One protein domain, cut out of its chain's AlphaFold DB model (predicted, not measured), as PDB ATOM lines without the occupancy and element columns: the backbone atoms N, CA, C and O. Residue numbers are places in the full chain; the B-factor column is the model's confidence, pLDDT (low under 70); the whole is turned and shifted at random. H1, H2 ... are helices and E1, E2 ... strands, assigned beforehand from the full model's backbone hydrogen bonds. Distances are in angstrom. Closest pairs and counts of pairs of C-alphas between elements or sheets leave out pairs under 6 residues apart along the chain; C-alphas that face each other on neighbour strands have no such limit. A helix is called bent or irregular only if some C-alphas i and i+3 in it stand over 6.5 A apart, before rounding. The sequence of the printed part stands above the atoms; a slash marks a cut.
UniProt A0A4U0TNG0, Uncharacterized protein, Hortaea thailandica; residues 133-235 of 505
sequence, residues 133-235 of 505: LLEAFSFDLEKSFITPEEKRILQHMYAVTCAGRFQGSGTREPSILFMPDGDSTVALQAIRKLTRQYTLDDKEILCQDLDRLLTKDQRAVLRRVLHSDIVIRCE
ATOM      1  N   LEU A 133       3.585 -29.709   2.709       78.88
ATOM      2  CA  LEU A 133       4.586 -30.189   1.747       78.88
ATOM      3  C   LEU A 133       4.114 -30.039   0.299       78.88
ATOM      4  O   LEU A 133       4.896 -29.650  -0.562       78.88
ATOM      5  N   LEU A 134       2.840 -30.325   0.026       80.12
ATOM      6  CA  LEU A 134       2.251 -30.130  -1.298       80.12
ATOM      7  C   LEU A 134       2.167 -28.647  -1.662       80.12
ATOM      8  O   LEU A 134       2.385 -28.304  -2.818       80.12
ATOM      9  N   GLU A 135       1.889 -27.778  -0.691       78.62
ATOM     10  CA  GLU A 135       1.859 -26.330  -0.891       78.62
ATOM     11  C   GLU A 135       3.266 -25.781  -1.174       78.62
ATOM     12  O   GLU A 135       3.459 -25.102  -2.182       78.62
ATOM     13  N   ALA A 136       4.275 -26.186  -0.393       77.56
ATOM     14  CA  ALA A 136       5.677 -25.843  -0.646       77.56
ATOM     15  C   ALA A 136       6.170 -26.362  -2.009       77.56
ATOM     16  O   ALA A 136       6.770 -25.618  -2.780       77.56
ATOM     17  N   PHE A 137       5.846 -27.611  -2.357       80.88
ATOM     18  CA  PHE A 137       6.196 -28.181  -3.656       80.88
ATOM     19  C   PHE A 137       5.483 -27.472  -4.812       80.88
ATOM     20  O   PHE A 137       6.085 -27.235  -5.858       80.88
ATOM     21  N   SER A 138       4.210 -27.104  -4.636       81.81
ATOM     22  CA  SER A 138       3.475 -26.334  -5.641       81.81
ATOM     23  C   SER A 138       4.101 -24.959  -5.863       81.81
ATOM     24  O   SER A 138       4.237 -24.540  -7.007       81.81
ATOM     25  N   PHE A 139       4.570 -24.316  -4.794       81.56
ATOM     26  CA  PHE A 139       5.260 -23.034  -4.858       81.56
ATOM     27  C   PHE A 139       6.603 -23.141  -5.595       81.56
ATOM     28  O   PHE A 139       6.895 -22.330  -6.474       81.56
ATOM     29  N   ASP A 140       7.400 -24.171  -5.299       83.62
ATOM     30  CA  ASP A 140       8.682 -24.406  -5.975       83.62
ATOM     31  C   ASP A 140       8.503 -24.746  -7.461       83.62
ATOM     32  O   ASP A 140       9.258 -24.263  -8.311       83.62
ATOM     33  N   LEU A 141       7.473 -25.531  -7.796       83.38
ATOM     34  CA  LEU A 141       7.118 -25.801  -9.185       83.38
ATOM     35  C   LEU A 141       6.661 -24.534  -9.902       83.38
ATOM     36  O   LEU A 141       7.179 -24.251 -10.980       83.38
ATOM     37  N   GLU A 142       5.746 -23.754  -9.322       84.50
ATOM     38  CA  GLU A 142       5.293 -22.483  -9.905       84.50
ATOM     39  C   GLU A 142       6.482 -21.563 -10.185       84.50
ATOM     40  O   GLU A 142       6.607 -21.042 -11.292       84.50
ATOM     41  N   LYS A 143       7.437 -21.485  -9.251       86.56
ATOM     42  CA  LYS A 143       8.671 -20.712  -9.407       86.56
ATOM     43  C   LYS A 143       9.549 -21.152 -10.581       86.56
ATOM     44  O   LYS A 143      10.263 -20.325 -11.148       86.56
ATOM     45  N   SER A 144       9.507 -22.431 -10.956       85.50
ATOM     46  CA  SER A 144      10.286 -22.976 -12.076       85.50
ATOM     47  C   SER A 144       9.703 -22.646 -13.457       85.50
ATOM     48  O   SER A 144      10.448 -22.629 -14.436       85.50
ATOM     49  N   PHE A 145       8.402 -22.344 -13.537       89.88
ATOM     50  CA  PHE A 145       7.713 -22.024 -14.795       89.88
ATOM     51  C   PHE A 145       7.684 -20.528 -15.127       89.88
ATOM     52  O   PHE A 145       7.269 -20.164 -16.226       89.88
ATOM     53  N   ILE A 146       8.151 -19.683 -14.208       93.50
ATOM     54  CA  ILE A 146       8.232 -18.232 -14.380       93.50
ATOM     55  C   ILE A 146       9.184 -17.886 -15.530       93.50
ATOM     56  O   ILE A 146      10.315 -18.381 -15.597       93.50
ATOM     57  N   THR A 147       8.764 -16.982 -16.415       94.25
ATOM     58  CA  THR A 147       9.628 -16.498 -17.497       94.25
ATOM     59  C   THR A 147      10.810 -15.677 -16.953       94.25
ATOM     60  O   THR A 147      10.745 -15.096 -15.867       94.25
ATOM     61  N   PRO A 148      11.938 -15.566 -17.681       95.62
ATOM     62  CA  PRO A 148      13.074 -14.764 -17.219       95.62
ATOM     63  C   PRO A 148      12.723 -13.296 -16.928       95.62
ATOM     64  O   PRO A 148      13.351 -12.677 -16.067       95.62
ATOM     65  N   GLU A 149      11.733 -12.739 -17.628       94.00
ATOM     66  CA  GLU A 149      11.267 -11.365 -17.427       94.00
ATOM     67  C   GLU A 149      10.407 -11.240 -16.168       94.00
ATOM     68  O   GLU A 149      10.699 -10.399 -15.316       94.00
ATOM     69  N   GLU A 150       9.438 -12.138 -15.975       96.25
ATOM     70  CA  GLU A 150       8.667 -12.237 -14.730       96.25
ATOM     71  C   GLU A 150       9.580 -12.434 -13.512       96.25
ATOM     72  O   GLU A 150       9.364 -11.818 -12.472       96.25
ATOM     73  N   LYS A 151      10.656 -13.221 -13.640       96.06
ATOM     74  CA  LYS A 151      11.634 -13.421 -12.562       96.06
ATOM     75  C   LYS A 151      12.345 -12.119 -12.179       96.06
ATOM     76  O   LYS A 151      12.584 -11.892 -10.995       96.06
ATOM     77  N   ARG A 152      12.667 -11.252 -13.148       96.88
ATOM     78  CA  ARG A 152      13.242  -9.918 -12.879       96.88
ATOM     79  C   ARG A 152      12.223  -8.992 -12.223       96.88
ATOM     80  O   ARG A 152      12.566  -8.269 -11.292       96.88
ATOM     81  N   ILE A 153      10.968  -9.037 -12.668       97.38
ATOM     82  CA  ILE A 153       9.877  -8.268 -12.054       97.38
ATOM     83  C   ILE A 153       9.682  -8.710 -10.604       97.38
ATOM     84  O   ILE A 153       9.636  -7.867  -9.714       97.38
ATOM     85  N   LEU A 154       9.668 -10.019 -10.348       96.69
ATOM     86  CA  LEU A 154       9.577 -10.594  -9.010       96.69
ATOM     87  C   LEU A 154      10.751 -10.159  -8.115       96.69
ATOM     88  O   LEU A 154      10.537  -9.796  -6.964       96.69
ATOM     89  N   GLN A 155      11.978 -10.122  -8.648       97.12
ATOM     90  CA  GLN A 155      13.150  -9.611  -7.924       97.12
ATOM     91  C   GLN A 155      12.983  -8.148  -7.500       97.12
ATOM     92  O   GLN A 155      13.255  -7.817  -6.350       97.12
ATOM     93  N   HIS A 156      12.506  -7.283  -8.397       97.94
ATOM     94  CA  HIS A 156      12.211  -5.895  -8.045       97.94
ATOM     95  C   HIS A 156      11.047  -5.795  -7.052       97.94
ATOM     96  O   HIS A 156      11.119  -5.011  -6.112       97.94
ATOM     97  N   MET A 157      10.012  -6.625  -7.188       97.38
ATOM     98  CA  MET A 157       8.893  -6.650  -6.243       97.38
ATOM     99  C   MET A 157       9.309  -7.081  -4.834       97.38
ATOM    100  O   MET A 157       8.722  -6.593  -3.875       97.38
ATOM    101  N   TYR A 158      10.337  -7.920  -4.671       95.94
ATOM    102  CA  TYR A 158      10.868  -8.246  -3.342       95.94
ATOM    103  C   TYR A 158      11.577  -7.076  -2.654       95.94
ATOM    104  O   TYR A 158      11.660  -7.074  -1.428       95.94
ATOM    105  N   ALA A 159      12.040  -6.073  -3.406       95.81
ATOM    106  CA  ALA A 159      12.525  -4.824  -2.825       95.81
ATOM    107  C   ALA A 159      11.376  -3.901  -2.375       95.81
ATOM    108  O   ALA A 159      11.610  -2.967  -1.618       95.81
ATOM    109  N   VAL A 160      10.135  -4.162  -2.812       96.19
ATOM    110  CA  VAL A 160       8.958  -3.375  -2.430       96.19
ATOM    111  C   VAL A 160       8.473  -3.816  -1.055       96.19
ATOM    112  O   VAL A 160       7.919  -4.909  -0.893       96.19
ATOM    113  N   THR A 161       8.672  -2.946  -0.067       90.62
ATOM    114  CA  THR A 161       8.423  -3.254   1.349       90.62
ATOM    115  C   THR A 161       6.956  -3.112   1.757       90.62
ATOM    116  O   THR A 161       6.505  -3.797   2.675       90.62
ATOM    117  N   CYS A 162       6.193  -2.243   1.089       92.06
ATOM    118  CA  CYS A 162       4.820  -1.917   1.473       92.06
ATOM    119  C   CYS A 162       3.956  -1.449   0.289       92.06
ATOM    120  O   CYS A 162       4.430  -1.301  -0.836       92.06
ATOM    121  N   ALA A 163       2.672  -1.191   0.556       92.25
ATOM    122  CA  ALA A 163       1.710  -0.747  -0.453       92.25
ATOM    123  C   ALA A 163       1.882   0.717  -0.920       92.25
ATOM    124  O   ALA A 163       1.321   1.103  -1.951       92.25
ATOM    125  N   GLY A 164       2.595   1.540  -0.146       93.00
ATOM    126  CA  GLY A 164       2.658   2.989  -0.337       93.00
ATOM    127  C   GLY A 164       1.315   3.709  -0.137       93.00
ATOM    128  O   GLY A 164       0.251   3.101   0.028       93.00
ATOM    129  N   ARG A 165       1.354   5.042  -0.166       94.94
ATOM    130  CA  ARG A 165       0.166   5.900  -0.129       94.94
ATOM    131  C   ARG A 165      -0.222   6.288  -1.551       94.94
ATOM    132  O   ARG A 165       0.510   6.984  -2.247       94.94
ATOM    133  N   PHE A 166      -1.397   5.842  -1.978       95.00
ATOM    134  CA  PHE A 166      -1.941   6.178  -3.289       95.00
ATOM    135  C   PHE A 166      -2.820   7.425  -3.198       95.00
ATOM    136  O   PHE A 166      -3.807   7.441  -2.462       95.00
ATOM    137  N   GLN A 167      -2.470   8.455  -3.960       93.56
ATOM    138  CA  GLN A 167      -3.264   9.659  -4.138       93.56
ATOM    139  C   GLN A 167      -3.863   9.637  -5.542       93.56
ATOM    140  O   GLN A 167      -3.190   9.908  -6.537       93.56
ATOM    141  N   GLY A 168      -5.142   9.269  -5.607       87.94
ATOM    142  CA  GLY A 168      -5.908   9.347  -6.841       87.94
ATOM    143  C   GLY A 168      -6.043  10.802  -7.272       87.94
ATOM    144  O   GLY A 168      -6.461  11.653  -6.486       87.94
ATOM    145  N   SER A 169      -5.688  11.076  -8.519       81.88
ATOM    146  CA  SER A 169      -6.037  12.331  -9.165       81.88
ATOM    147  C   SER A 169      -7.513  12.244  -9.565       81.88
ATOM    148  O   SER A 169      -7.907  11.371 -10.336       81.88
ATOM    149  N   GLY A 170      -8.354  13.111  -8.998       79.19
ATOM    150  CA  GLY A 170      -9.744  13.273  -9.445       79.19
ATOM    151  C   GLY A 170      -9.865  14.061 -10.757       79.19
ATOM    152  O   GLY A 170     -10.971  14.270 -11.249       79.19
ATOM    153  N   THR A 171      -8.744  14.535 -11.305       79.75
ATOM    154  CA  THR A 171      -8.653  15.366 -12.508       79.75
ATOM    155  C   THR A 171      -7.979  14.575 -13.641       79.75
ATOM    156  O   THR A 171      -7.705  13.386 -13.518       79.75
ATOM    157  N   ARG A 172      -7.706  15.210 -14.792       84.69
ATOM    158  CA  ARG A 172      -6.926  14.591 -15.889       84.69
ATOM    159  C   ARG A 172      -5.448  14.351 -15.542       84.69
ATOM    160  O   ARG A 172      -4.697  13.900 -16.402       84.69
ATOM    161  N   GLU A 173      -5.015  14.688 -14.332       89.12
ATOM    162  CA  GLU A 173      -3.632  14.503 -13.906       89.12
ATOM    163  C   GLU A 173      -3.331  13.023 -13.616       89.12
ATOM    164  O   GLU A 173      -4.237  12.262 -13.258       89.12
ATOM    165  N   PRO A 174      -2.071  12.579 -13.768       91.31
ATOM    166  CA  PRO A 174      -1.685  11.230 -13.385       91.31
ATOM    167  C   PRO A 174      -1.820  11.055 -11.869       91.31
ATOM    168  O   PRO A 174      -1.538  11.963 -11.087       91.31
ATOM    169  N   SER A 175      -2.244   9.869 -11.437       94.69
ATOM    170  CA  SER A 175      -2.326   9.566 -10.003       94.69
ATOM    171  C   SER A 175      -0.921   9.469  -9.404       94.69
ATOM    172  O   SER A 175       0.035   9.169 -10.111       94.69
ATOM    173  N   ILE A 176      -0.756   9.710  -8.108       95.00
ATOM    174  CA  ILE A 176       0.569   9.694  -7.474       95.00
ATOM    175  C   ILE A 176       0.642   8.535  -6.484       95.00
ATOM    176  O   ILE A 176      -0.261   8.339  -5.672       95.00
ATOM    177  N   LEU A 177       1.712   7.747  -6.555       96.50
ATOM    178  CA  LEU A 177       2.025   6.703  -5.584       96.50
ATOM    179  C   LEU A 177       3.251   7.135  -4.779       96.50
ATOM    180  O   LEU A 177       4.356   7.192  -5.318       96.50
ATOM    181  N   PHE A 178       3.045   7.429  -3.498       95.94
ATOM    182  CA  PHE A 178       4.113   7.747  -2.557       95.94
ATOM    183  C   PHE A 178       4.612   6.467  -1.886       95.94
ATOM    184  O   PHE A 178       3.840   5.761  -1.238       95.94
ATOM    185  N   MET A 179       5.897   6.174  -2.041       96.31
ATOM    186  CA  MET A 179       6.582   5.065  -1.385       96.31
ATOM    187  C   MET A 179       7.404   5.597  -0.208       96.31
ATOM    188  O   MET A 179       8.031   6.641  -0.362       96.31
ATOM    189  N   PRO A 180       7.450   4.912   0.943       93.12
ATOM    190  CA  PRO A 180       8.197   5.396   2.104       93.12
ATOM    191  C   PRO A 180       9.717   5.285   1.931       93.12
ATOM    192  O   PRO A 180      10.465   5.977   2.616       93.12
ATOM    193  N   ASP A 181      10.181   4.418   1.030       94.38
ATOM    194  CA  ASP A 181      11.594   4.154   0.789       94.38
ATOM    195  C   ASP A 181      12.002   4.356  -0.682       94.38
ATOM    196  O   ASP A 181      11.246   4.125  -1.638       94.38
ATOM    197  N   GLY A 182      13.249   4.805  -0.857       94.19
ATOM    198  CA  GLY A 182      13.846   5.050  -2.169       94.19
ATOM    199  C   GLY A 182      14.055   3.764  -2.966       94.19
ATOM    200  O   GLY A 182      13.850   3.764  -4.179       94.19
ATOM    201  N   ASP A 183      14.372   2.657  -2.294       95.50
ATOM    202  CA  ASP A 183      14.611   1.361  -2.936       95.50
ATOM    203  C   ASP A 183      13.341   0.833  -3.611       95.50
ATOM    204  O   ASP A 183      13.373   0.474  -4.791       95.50
ATOM    205  N   SER A 184      12.196   0.894  -2.924       96.19
ATOM    206  CA  SER A 184      10.890   0.587  -3.511       96.19
ATOM    207  C   SER A 184      10.580   1.500  -4.696       96.19
ATOM    208  O   SER A 184      10.106   1.031  -5.731       96.19
ATOM    209  N   THR A 185      10.883   2.797  -4.595       96.44
ATOM    210  CA  THR A 185      10.681   3.748  -5.702       96.44
ATOM    211  C   THR A 185      11.492   3.344  -6.938       96.44
ATOM    212  O   THR A 185      10.945   3.263  -8.043       96.44
ATOM    213  N   VAL A 186      12.778   3.036  -6.761       96.94
ATOM    214  CA  VAL A 186      13.683   2.600  -7.835       96.94
ATOM    215  C   VAL A 186      13.230   1.265  -8.426       96.94
ATOM    216  O   VAL A 186      13.186   1.112  -9.651       96.94
ATOM    217  N   ALA A 187      12.832   0.313  -7.582       97.88
ATOM    218  CA  ALA A 187      12.344  -0.991  -8.006       97.88
ATOM    219  C   ALA A 187      11.070  -0.882  -8.856       97.88
ATOM    220  O   ALA A 187      10.993  -1.461  -9.943       97.88
ATOM    221  N   LEU A 188      10.092  -0.078  -8.428       97.62
ATOM    222  CA  LEU A 188       8.857   0.138  -9.184       97.62
ATOM    223  C   LEU A 188       9.108   0.875 -10.509       97.62
ATOM    224  O   LEU A 188       8.493   0.547 -11.529       97.62
ATOM    225  N   GLN A 189      10.047   1.826 -10.542       96.88
ATOM    226  CA  GLN A 189      10.471   2.462 -11.792       96.88
ATOM    227  C   GLN A 189      11.139   1.465 -12.751       96.88
ATOM    228  O   GLN A 189      10.901   1.527 -13.960       96.88
ATOM    229  N   ALA A 190      11.943   0.528 -12.240       97.62
ATOM    230  CA  ALA A 190      12.540  -0.538 -13.043       97.62
ATOM    231  C   ALA A 190      11.467  -1.468 -13.633       97.62
ATOM    232  O   ALA A 190      11.496  -1.746 -14.833       97.62
ATOM    233  N   ILE A 191      10.461  -1.858 -12.842       97.69
ATOM    234  CA  ILE A 191       9.314  -2.648 -13.322       97.69
ATOM    235  C   ILE A 191       8.566  -1.906 -14.432       97.69
ATOM    236  O   ILE A 191       8.248  -2.500 -15.465       97.69
ATOM    237  N   ARG A 192       8.335  -0.595 -14.282       96.31
ATOM    238  CA  ARG A 192       7.680   0.211 -15.324       96.31
ATOM    239  C   ARG A 192       8.498   0.278 -16.614       96.31
ATOM    240  O   ARG A 192       7.928   0.258 -17.702       96.31
ATOM    241  N   LYS A 193       9.832   0.331 -16.516       96.50
ATOM    242  CA  LYS A 193      10.726   0.272 -17.684       96.50
ATOM    243  C   LYS A 193      10.642  -1.086 -18.386       96.50
ATOM    244  O   LYS A 193      10.506  -1.106 -19.606       96.50
ATOM    245  N   LEU A 194      10.672  -2.188 -17.632       96.94
ATOM    246  CA  LEU A 194      10.572  -3.553 -18.170       96.94
ATOM    247  C   LEU A 194       9.229  -3.799 -18.873       96.94
ATOM    248  O   LEU A 194       9.185  -4.385 -19.947       96.94
ATOM    249  N   THR A 195       8.139  -3.290 -18.303       96.88
ATOM    250  CA  THR A 195       6.769  -3.542 -18.784       96.88
ATOM    251  C   THR A 195       6.244  -2.478 -19.751       96.88
ATOM    252  O   THR A 195       5.066  -2.485 -20.110       96.88
ATOM    253  N   ARG A 196       7.100  -1.561 -20.223       95.62
ATOM    254  CA  ARG A 196       6.699  -0.465 -21.124       95.62
ATOM    255  C   ARG A 196       6.131  -0.962 -22.456       95.62
ATOM    256  O   ARG A 196       5.274  -0.299 -23.028       95.62
ATOM    257  N   GLN A 197       6.628  -2.093 -22.950       95.88
ATOM    258  CA  GLN A 197       6.242  -2.664 -24.246       95.88
ATOM    259  C   GLN A 197       5.066  -3.645 -24.151       95.88
ATOM    260  O   GLN A 197       4.592  -4.127 -25.175       95.88
ATOM    261  N   TYR A 198       4.605  -3.951 -22.939       96.38
ATOM    262  CA  TYR A 198       3.583  -4.963 -22.717       96.38
ATOM    263  C   TYR A 198       2.198  -4.409 -23.047       96.38
ATOM    264  O   TYR A 198       1.861  -3.280 -22.669       96.38
ATOM    265  N   THR A 199       1.376  -5.227 -23.705       97.31
ATOM    266  CA  THR A 199      -0.039  -4.899 -23.907       97.31
ATOM    267  C   THR A 199      -0.801  -4.961 -22.579       97.31
ATOM    268  O   THR A 199      -0.308  -5.493 -21.583       97.31
ATOM    269  N   LEU A 200      -2.012  -4.394 -22.529       96.44
ATOM    270  CA  LEU A 200      -2.856  -4.480 -21.330       96.44
ATOM    271  C   LEU A 200      -3.184  -5.934 -20.962       96.44
ATOM    272  O   LEU A 200      -3.183  -6.269 -19.781       96.44
ATOM    273  N   ASP A 201      -3.384  -6.791 -21.965       96.75
ATOM    274  CA  ASP A 201      -3.635  -8.218 -21.764       96.75
ATOM    275  C   ASP A 201      -2.397  -8.927 -21.195       96.75
ATOM    276  O   ASP A 201      -2.513  -9.712 -20.256       96.75
ATOM    277  N   ASP A 202      -1.200  -8.610 -21.702       96.56
ATOM    278  CA  ASP A 202       0.049  -9.192 -21.189       96.56
ATOM    279  C   ASP A 202       0.310  -8.779 -19.733       96.56
ATOM    280  O   ASP A 202       0.799  -9.573 -18.933       96.56
ATOM    281  N   LYS A 203      -0.045  -7.542 -19.366       97.19
ATOM    282  CA  LYS A 203       0.055  -7.045 -17.984       97.19
ATOM    283  C   LYS A 203      -0.905  -7.761 -17.035       97.19
ATOM    284  O   LYS A 203      -0.539  -8.024 -15.890       97.19
ATOM    285  N   GLU A 204      -2.105  -8.092 -17.504       96.69
ATOM    286  CA  GLU A 204      -3.082  -8.860 -16.731       96.69
ATOM    287  C   GLU A 204      -2.605 -10.305 -16.524       96.69
ATOM    288  O   GLU A 204      -2.648 -10.812 -15.402       96.69
ATOM    289  N   ILE A 205      -2.073 -10.943 -17.572       95.31
ATOM    290  CA  ILE A 205      -1.468 -12.282 -17.483       95.31
ATOM    291  C   ILE A 205      -0.307 -12.268 -16.483       95.31
ATOM    292  O   ILE A 205      -0.279 -13.083 -15.565       95.31
ATOM    293  N   LEU A 206       0.581 -11.276 -16.579       96.44
ATOM    294  CA  LEU A 206       1.685 -11.082 -15.642       96.44
ATOM    295  C   LEU A 206       1.201 -10.952 -14.185       96.44
ATOM    296  O   LEU A 206       1.800 -11.526 -13.276       96.44
ATOM    297  N   CYS A 207       0.112 -10.215 -13.940       96.62
ATOM    298  CA  CYS A 207      -0.468 -10.099 -12.601       96.62
ATOM    299  C   CYS A 207      -1.017 -11.431 -12.079       96.62
ATOM    300  O   CYS A 207      -0.936 -11.678 -10.878       96.62
ATOM    301  N   GLN A 208      -1.592 -12.260 -12.954       95.25
ATOM    302  CA  GLN A 208      -2.132 -13.573 -12.597       95.25
ATOM    303  C   GLN A 208      -1.019 -14.578 -12.303       95.25
ATOM    304  O   GLN A 208      -1.092 -15.286 -11.299       95.25
ATOM    305  N   ASP A 209       0.028 -14.594 -13.128       94.50
ATOM    306  CA  ASP A 209       1.158 -15.513 -12.986       94.50
ATOM    307  C   ASP A 209       1.957 -15.227 -11.701       94.50
ATOM    308  O   ASP A 209       2.412 -16.148 -11.022       94.50
ATOM    309  N   LEU A 210       2.059 -13.955 -11.297       95.31
ATOM    310  CA  LEU A 210       2.741 -13.548 -10.062       95.31
ATOM    311  C   LEU A 210       1.831 -13.512  -8.817       95.31
ATOM    312  O   LEU A 210       2.320 -13.252  -7.714       95.31
ATOM    313  N   ASP A 211       0.525 -13.780  -8.944       94.19
ATOM    314  CA  ASP A 211      -0.460 -13.558  -7.870       94.19
ATOM    315  C   ASP A 211      -0.179 -14.394  -6.606       94.19
ATOM    316  O   ASP A 211      -0.401 -13.948  -5.481       94.19
ATOM    317  N   ARG A 212       0.343 -15.611  -6.779       92.25
ATOM    318  CA  ARG A 212       0.648 -16.535  -5.671       92.25
ATOM    319  C   ARG A 212       2.000 -16.279  -5.014       92.25
ATOM    320  O   ARG A 212       2.233 -16.725  -3.895       92.25
ATOM    321  N   LEU A 213       2.878 -15.554  -5.700       93.38
ATOM    322  CA  LEU A 213       4.269 -15.344  -5.296       93.38
ATOM    323  C   LEU A 213       4.479 -14.029  -4.545       93.38
ATOM    324  O   LEU A 213       5.526 -13.826  -3.928       93.38
ATOM    325  N   LEU A 214       3.491 -13.137  -4.620       95.38
ATOM    326  CA  LEU A 214       3.524 -11.796  -4.063       95.38
ATOM    327  C   LEU A 214       2.585 -11.666  -2.863       95.38
ATOM    328  O   LEU A 214       1.485 -12.229  -2.818       95.38
ATOM    329  N   THR A 215       2.982 -10.836  -1.898       96.06
ATOM    330  CA  THR A 215       2.089 -10.463  -0.796       96.06
ATOM    331  C   THR A 215       0.880  -9.686  -1.327       96.06
ATOM    332  O   THR A 215       0.883  -9.147  -2.434       96.06
ATOM    333  N   LYS A 216      -0.204  -9.624  -0.546       96.00
ATOM    334  CA  LYS A 216      -1.423  -8.895  -0.941       96.00
ATOM    335  C   LYS A 216      -1.134  -7.426  -1.292       96.00
ATOM    336  O   LYS A 216      -1.685  -6.909  -2.263       96.00
ATOM    337  N   ASP A 217      -0.231  -6.797  -0.549       95.62
ATOM    338  CA  ASP A 217       0.165  -5.402  -0.747       95.62
ATOM    339  C   ASP A 217       1.003  -5.226  -2.011       95.62
ATOM    340  O   ASP A 217       0.705  -4.369  -2.842       95.62
ATOM    341  N   GLN A 218       1.986  -6.107  -2.215       97.12
ATOM    342  CA  GLN A 218       2.798  -6.138  -3.431       97.12
ATOM    343  C   GLN A 218       1.930  -6.320  -4.678       97.12
ATOM    344  O   GLN A 218       2.132  -5.635  -5.679       97.12
ATOM    345  N   ARG A 219       0.908  -7.179  -4.615       97.06
ATOM    346  CA  ARG A 219      -0.051  -7.355  -5.713       97.06
ATOM    347  C   ARG A 219      -0.845  -6.094  -6.015       97.06
ATOM    348  O   ARG A 219      -1.011  -5.741  -7.182       97.06
ATOM    349  N   ALA A 220      -1.341  -5.415  -4.984       96.00
ATOM    350  CA  ALA A 220      -2.082  -4.172  -5.159       96.00
ATOM    351  C   ALA A 220      -1.205  -3.088  -5.804       96.00
ATOM    352  O   ALA A 220      -1.656  -2.396  -6.719       96.00
ATOM    353  N   VAL A 221       0.056  -2.979  -5.377       97.25
ATOM    354  CA  VAL A 221       1.037  -2.058  -5.965       97.25
ATOM    355  C   VAL A 221       1.339  -2.421  -7.409       97.25
ATOM    356  O   VAL A 221       1.243  -1.554  -8.273       97.25
ATOM    357  N   LEU A 222       1.639  -3.691  -7.692       97.56
ATOM    358  CA  LEU A 222       1.955  -4.147  -9.043       97.56
ATOM    359  C   LEU A 222       0.800  -3.846 -10.007       97.56
ATOM    360  O   LEU A 222       1.021  -3.242 -11.055       97.56
ATOM    361  N   ARG A 223      -0.444  -4.161  -9.624       97.06
ATOM    362  CA  ARG A 223      -1.626  -3.850 -10.445       97.06
ATOM    363  C   ARG A 223      -1.768  -2.348 -10.701       97.06
ATOM    364  O   ARG A 223      -2.021  -1.945 -11.834       97.06
ATOM    365  N   ARG A 224      -1.559  -1.501  -9.688       95.81
ATOM    366  CA  ARG A 224      -1.586  -0.036  -9.865       95.81
ATOM    367  C   ARG A 224      -0.492   0.434 -10.823       95.81
ATOM    368  O   ARG A 224      -0.780   1.204 -11.729       95.81
ATOM    369  N   VAL A 225       0.736  -0.059 -10.661       96.75
ATOM    370  CA  VAL A 225       1.897   0.326 -11.483       96.75
ATOM    371  C   VAL A 225       1.727  -0.081 -12.946       96.75
ATOM    372  O   VAL A 225       2.150   0.654 -13.836       96.75
ATOM    373  N   LEU A 226       1.106  -1.231 -13.210       96.56
ATOM    374  CA  LEU A 226       0.945  -1.743 -14.569       96.56
ATOM    375  C   LEU A 226      -0.250  -1.133 -15.312       96.56
ATOM    376  O   LEU A 226      -0.134  -0.860 -16.514       96.56
ATOM    377  N   HIS A 227      -1.375  -0.919 -14.622       94.88
ATOM    378  CA  HIS A 227      -2.650  -0.549 -15.252       94.88
ATOM    379  C   HIS A 227      -3.031   0.926 -15.100       94.88
ATOM    380  O   HIS A 227      -3.866   1.407 -15.861       94.88
ATOM    381  N   SER A 228      -2.460   1.649 -14.137       92.25
ATOM    382  CA  SER A 228      -2.768   3.066 -13.914       92.25
ATOM    383  C   SER A 228      -1.619   3.951 -14.388       92.25
ATOM    384  O   SER A 228      -0.447   3.595 -14.249       92.25
ATOM    385  N   ASP A 229      -1.940   5.130 -14.922       92.75
ATOM    386  CA  ASP A 229      -0.916   6.138 -15.184       92.75
ATOM    387  C   ASP A 229      -0.546   6.836 -13.872       92.75
ATOM    388  O   ASP A 229      -1.240   7.748 -13.410       92.75
ATOM    389  N   ILE A 230       0.499   6.316 -13.223       94.38
ATOM    390  CA  ILE A 230       0.928   6.766 -11.899       94.38
ATOM    391  C   ILE A 230       2.300   7.428 -11.925       94.38
ATOM    392  O   ILE A 230       3.222   6.916 -12.544       94.38
ATOM    393  N   VAL A 231       2.499   8.520 -11.201       95.12
ATOM    394  CA  VAL A 231       3.834   9.048 -10.896       95.12
ATOM    395  C   VAL A 231       4.279   8.455  -9.564       95.12
ATOM    396  O   VAL A 231       3.580   8.581  -8.564       95.12
ATOM    397  N   ILE A 232       5.431   7.786  -9.545       95.75
ATOM    398  CA  ILE A 232       5.973   7.166  -8.330       95.75
ATOM    399  C   ILE A 232       6.926   8.170  -7.676       95.75
ATOM    400  O   ILE A 232       7.872   8.617  -8.327       95.75
ATOM    401  N   ARG A 233       6.681   8.513  -6.410       94.81
ATOM    402  CA  ARG A 233       7.504   9.433  -5.612       94.81
ATOM    403  C   ARG A 233       7.939   8.775  -4.309       94.81
ATOM    404  O   ARG A 233       7.218   7.934  -3.786       94.81
ATOM    405  N   CYS A 234       9.081   9.191  -3.775       94.06
ATOM    406  CA  CYS A 234       9.509   8.795  -2.437       94.06
ATOM    407  C   CYS A 234       9.023   9.831  -1.417       94.06
ATOM    408  O   CYS A 234       9.265  11.030  -1.574       94.06
ATOM    409  N   GLU A 235       8.351   9.376  -0.366       88.44
ATOM    410  CA  GLU A 235       7.976  10.195   0.781       88.44
ATOM    411  C   GLU A 235       9.257  10.719   1.451       88.44
ATOM    412  O   GLU A 235      10.216   9.977   1.658       88.44
TER     413      GLU A 235
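This is residues 133 to 235 of the 505 residues of an uncharacterized protein of Hortaea thailandica (UniProt A0A4U0TNG0). Picture two pairs of helices, H2 beside H3 and the helical hairpin of H4 and H5, packed on each other through H3 and H5, with a small three-stranded sheet at one end. At the other end H1 makes an arm, and its residues 133 to 138 stick out. The printed part has 103 residues with five named helices and three named strands, in the order H1 H2 E1 E2 H3 H4 H5 E3; the class is mostly helix, and the mixed sheet runs E1 E2 E3. It is compact, with a radius of gyration of the C-alphas of 14.1 A, yet elongated in outline, spanning 47 by 28 by 20 A.

Start with H1, residues 133 to 145, which touches no helix and is only just apart from H2, residues 148 to 158, with a closest distance of 8.5 A between C-alphas. Look next at His 156 and Ala 187, the closest C-alphas of H2 and H3, residues 182 to 197: they are 4.9 A apart, and these helices touch at a shallow tilt of 24 degrees, opposite ways. E1, residues 165 to 167, and E2, residues 175 to 179, form an antiparallel hairpin, with N 165 and O 178 within hydrogen-bond range at 2.8 A. E2 is parallel to E3, residues 230 to 234; there N 231 and O 175 are 2.8 A apart. H3 is on the sheet at a height of 10.4 A, over E3 and along the strands at 17 degrees on the local plane, giving two layers, helix on one face of a sheet. H4, residues 200 to 209, and H5, residues 216 to 227, form a helical hairpin and touch at a shallow tilt of 16 degrees; their closest C-alphas, of Lys 203 and Leu 226, are 6.4 A apart. With residues 225 to 226 alone, H5 touches residues 188 to 195 of H3 at a steep tilt of 46 degrees, closest at the C-alphas of Arg 192 and Val 225, 6.9 A. H5 only grazes the sheet, with residues 221 to 225. E2, then H3 H4 H5, then E3 make a strand-helix-strand unit, two parallel neighbour strands with helices between. Every O i to N i+4 pair is within hydrogen-bond range in H1, H2, H4 and H5, and 11 of 12 are in H3.

Find C-alpha 133 at (4.586, -30.189, 1.747); from there H1 runs 18.7 A to residue 145. H2 covers 15.5 A, E1 6.5 A and E2 13.2 A. H3 begins at C-alpha 182, (13.846, 5.050, -2.169), and runs 24.6 A; it is irregular, with C-alphas 194 and 197 at 7.5 A. H4 covers 14.4 A, H5 16.6 A and E3 12.9 A, ending at C-alpha 234, (9.509, 8.795, -2.437).

The two C-alphas farthest apart, of Leu 133 and Thr 171, are 49.5 A apart. The printed part has no cut, and no link is long. Mean pLDDT of the printed part is 93.2, that of H1 is 83, and no printed residue is under 70.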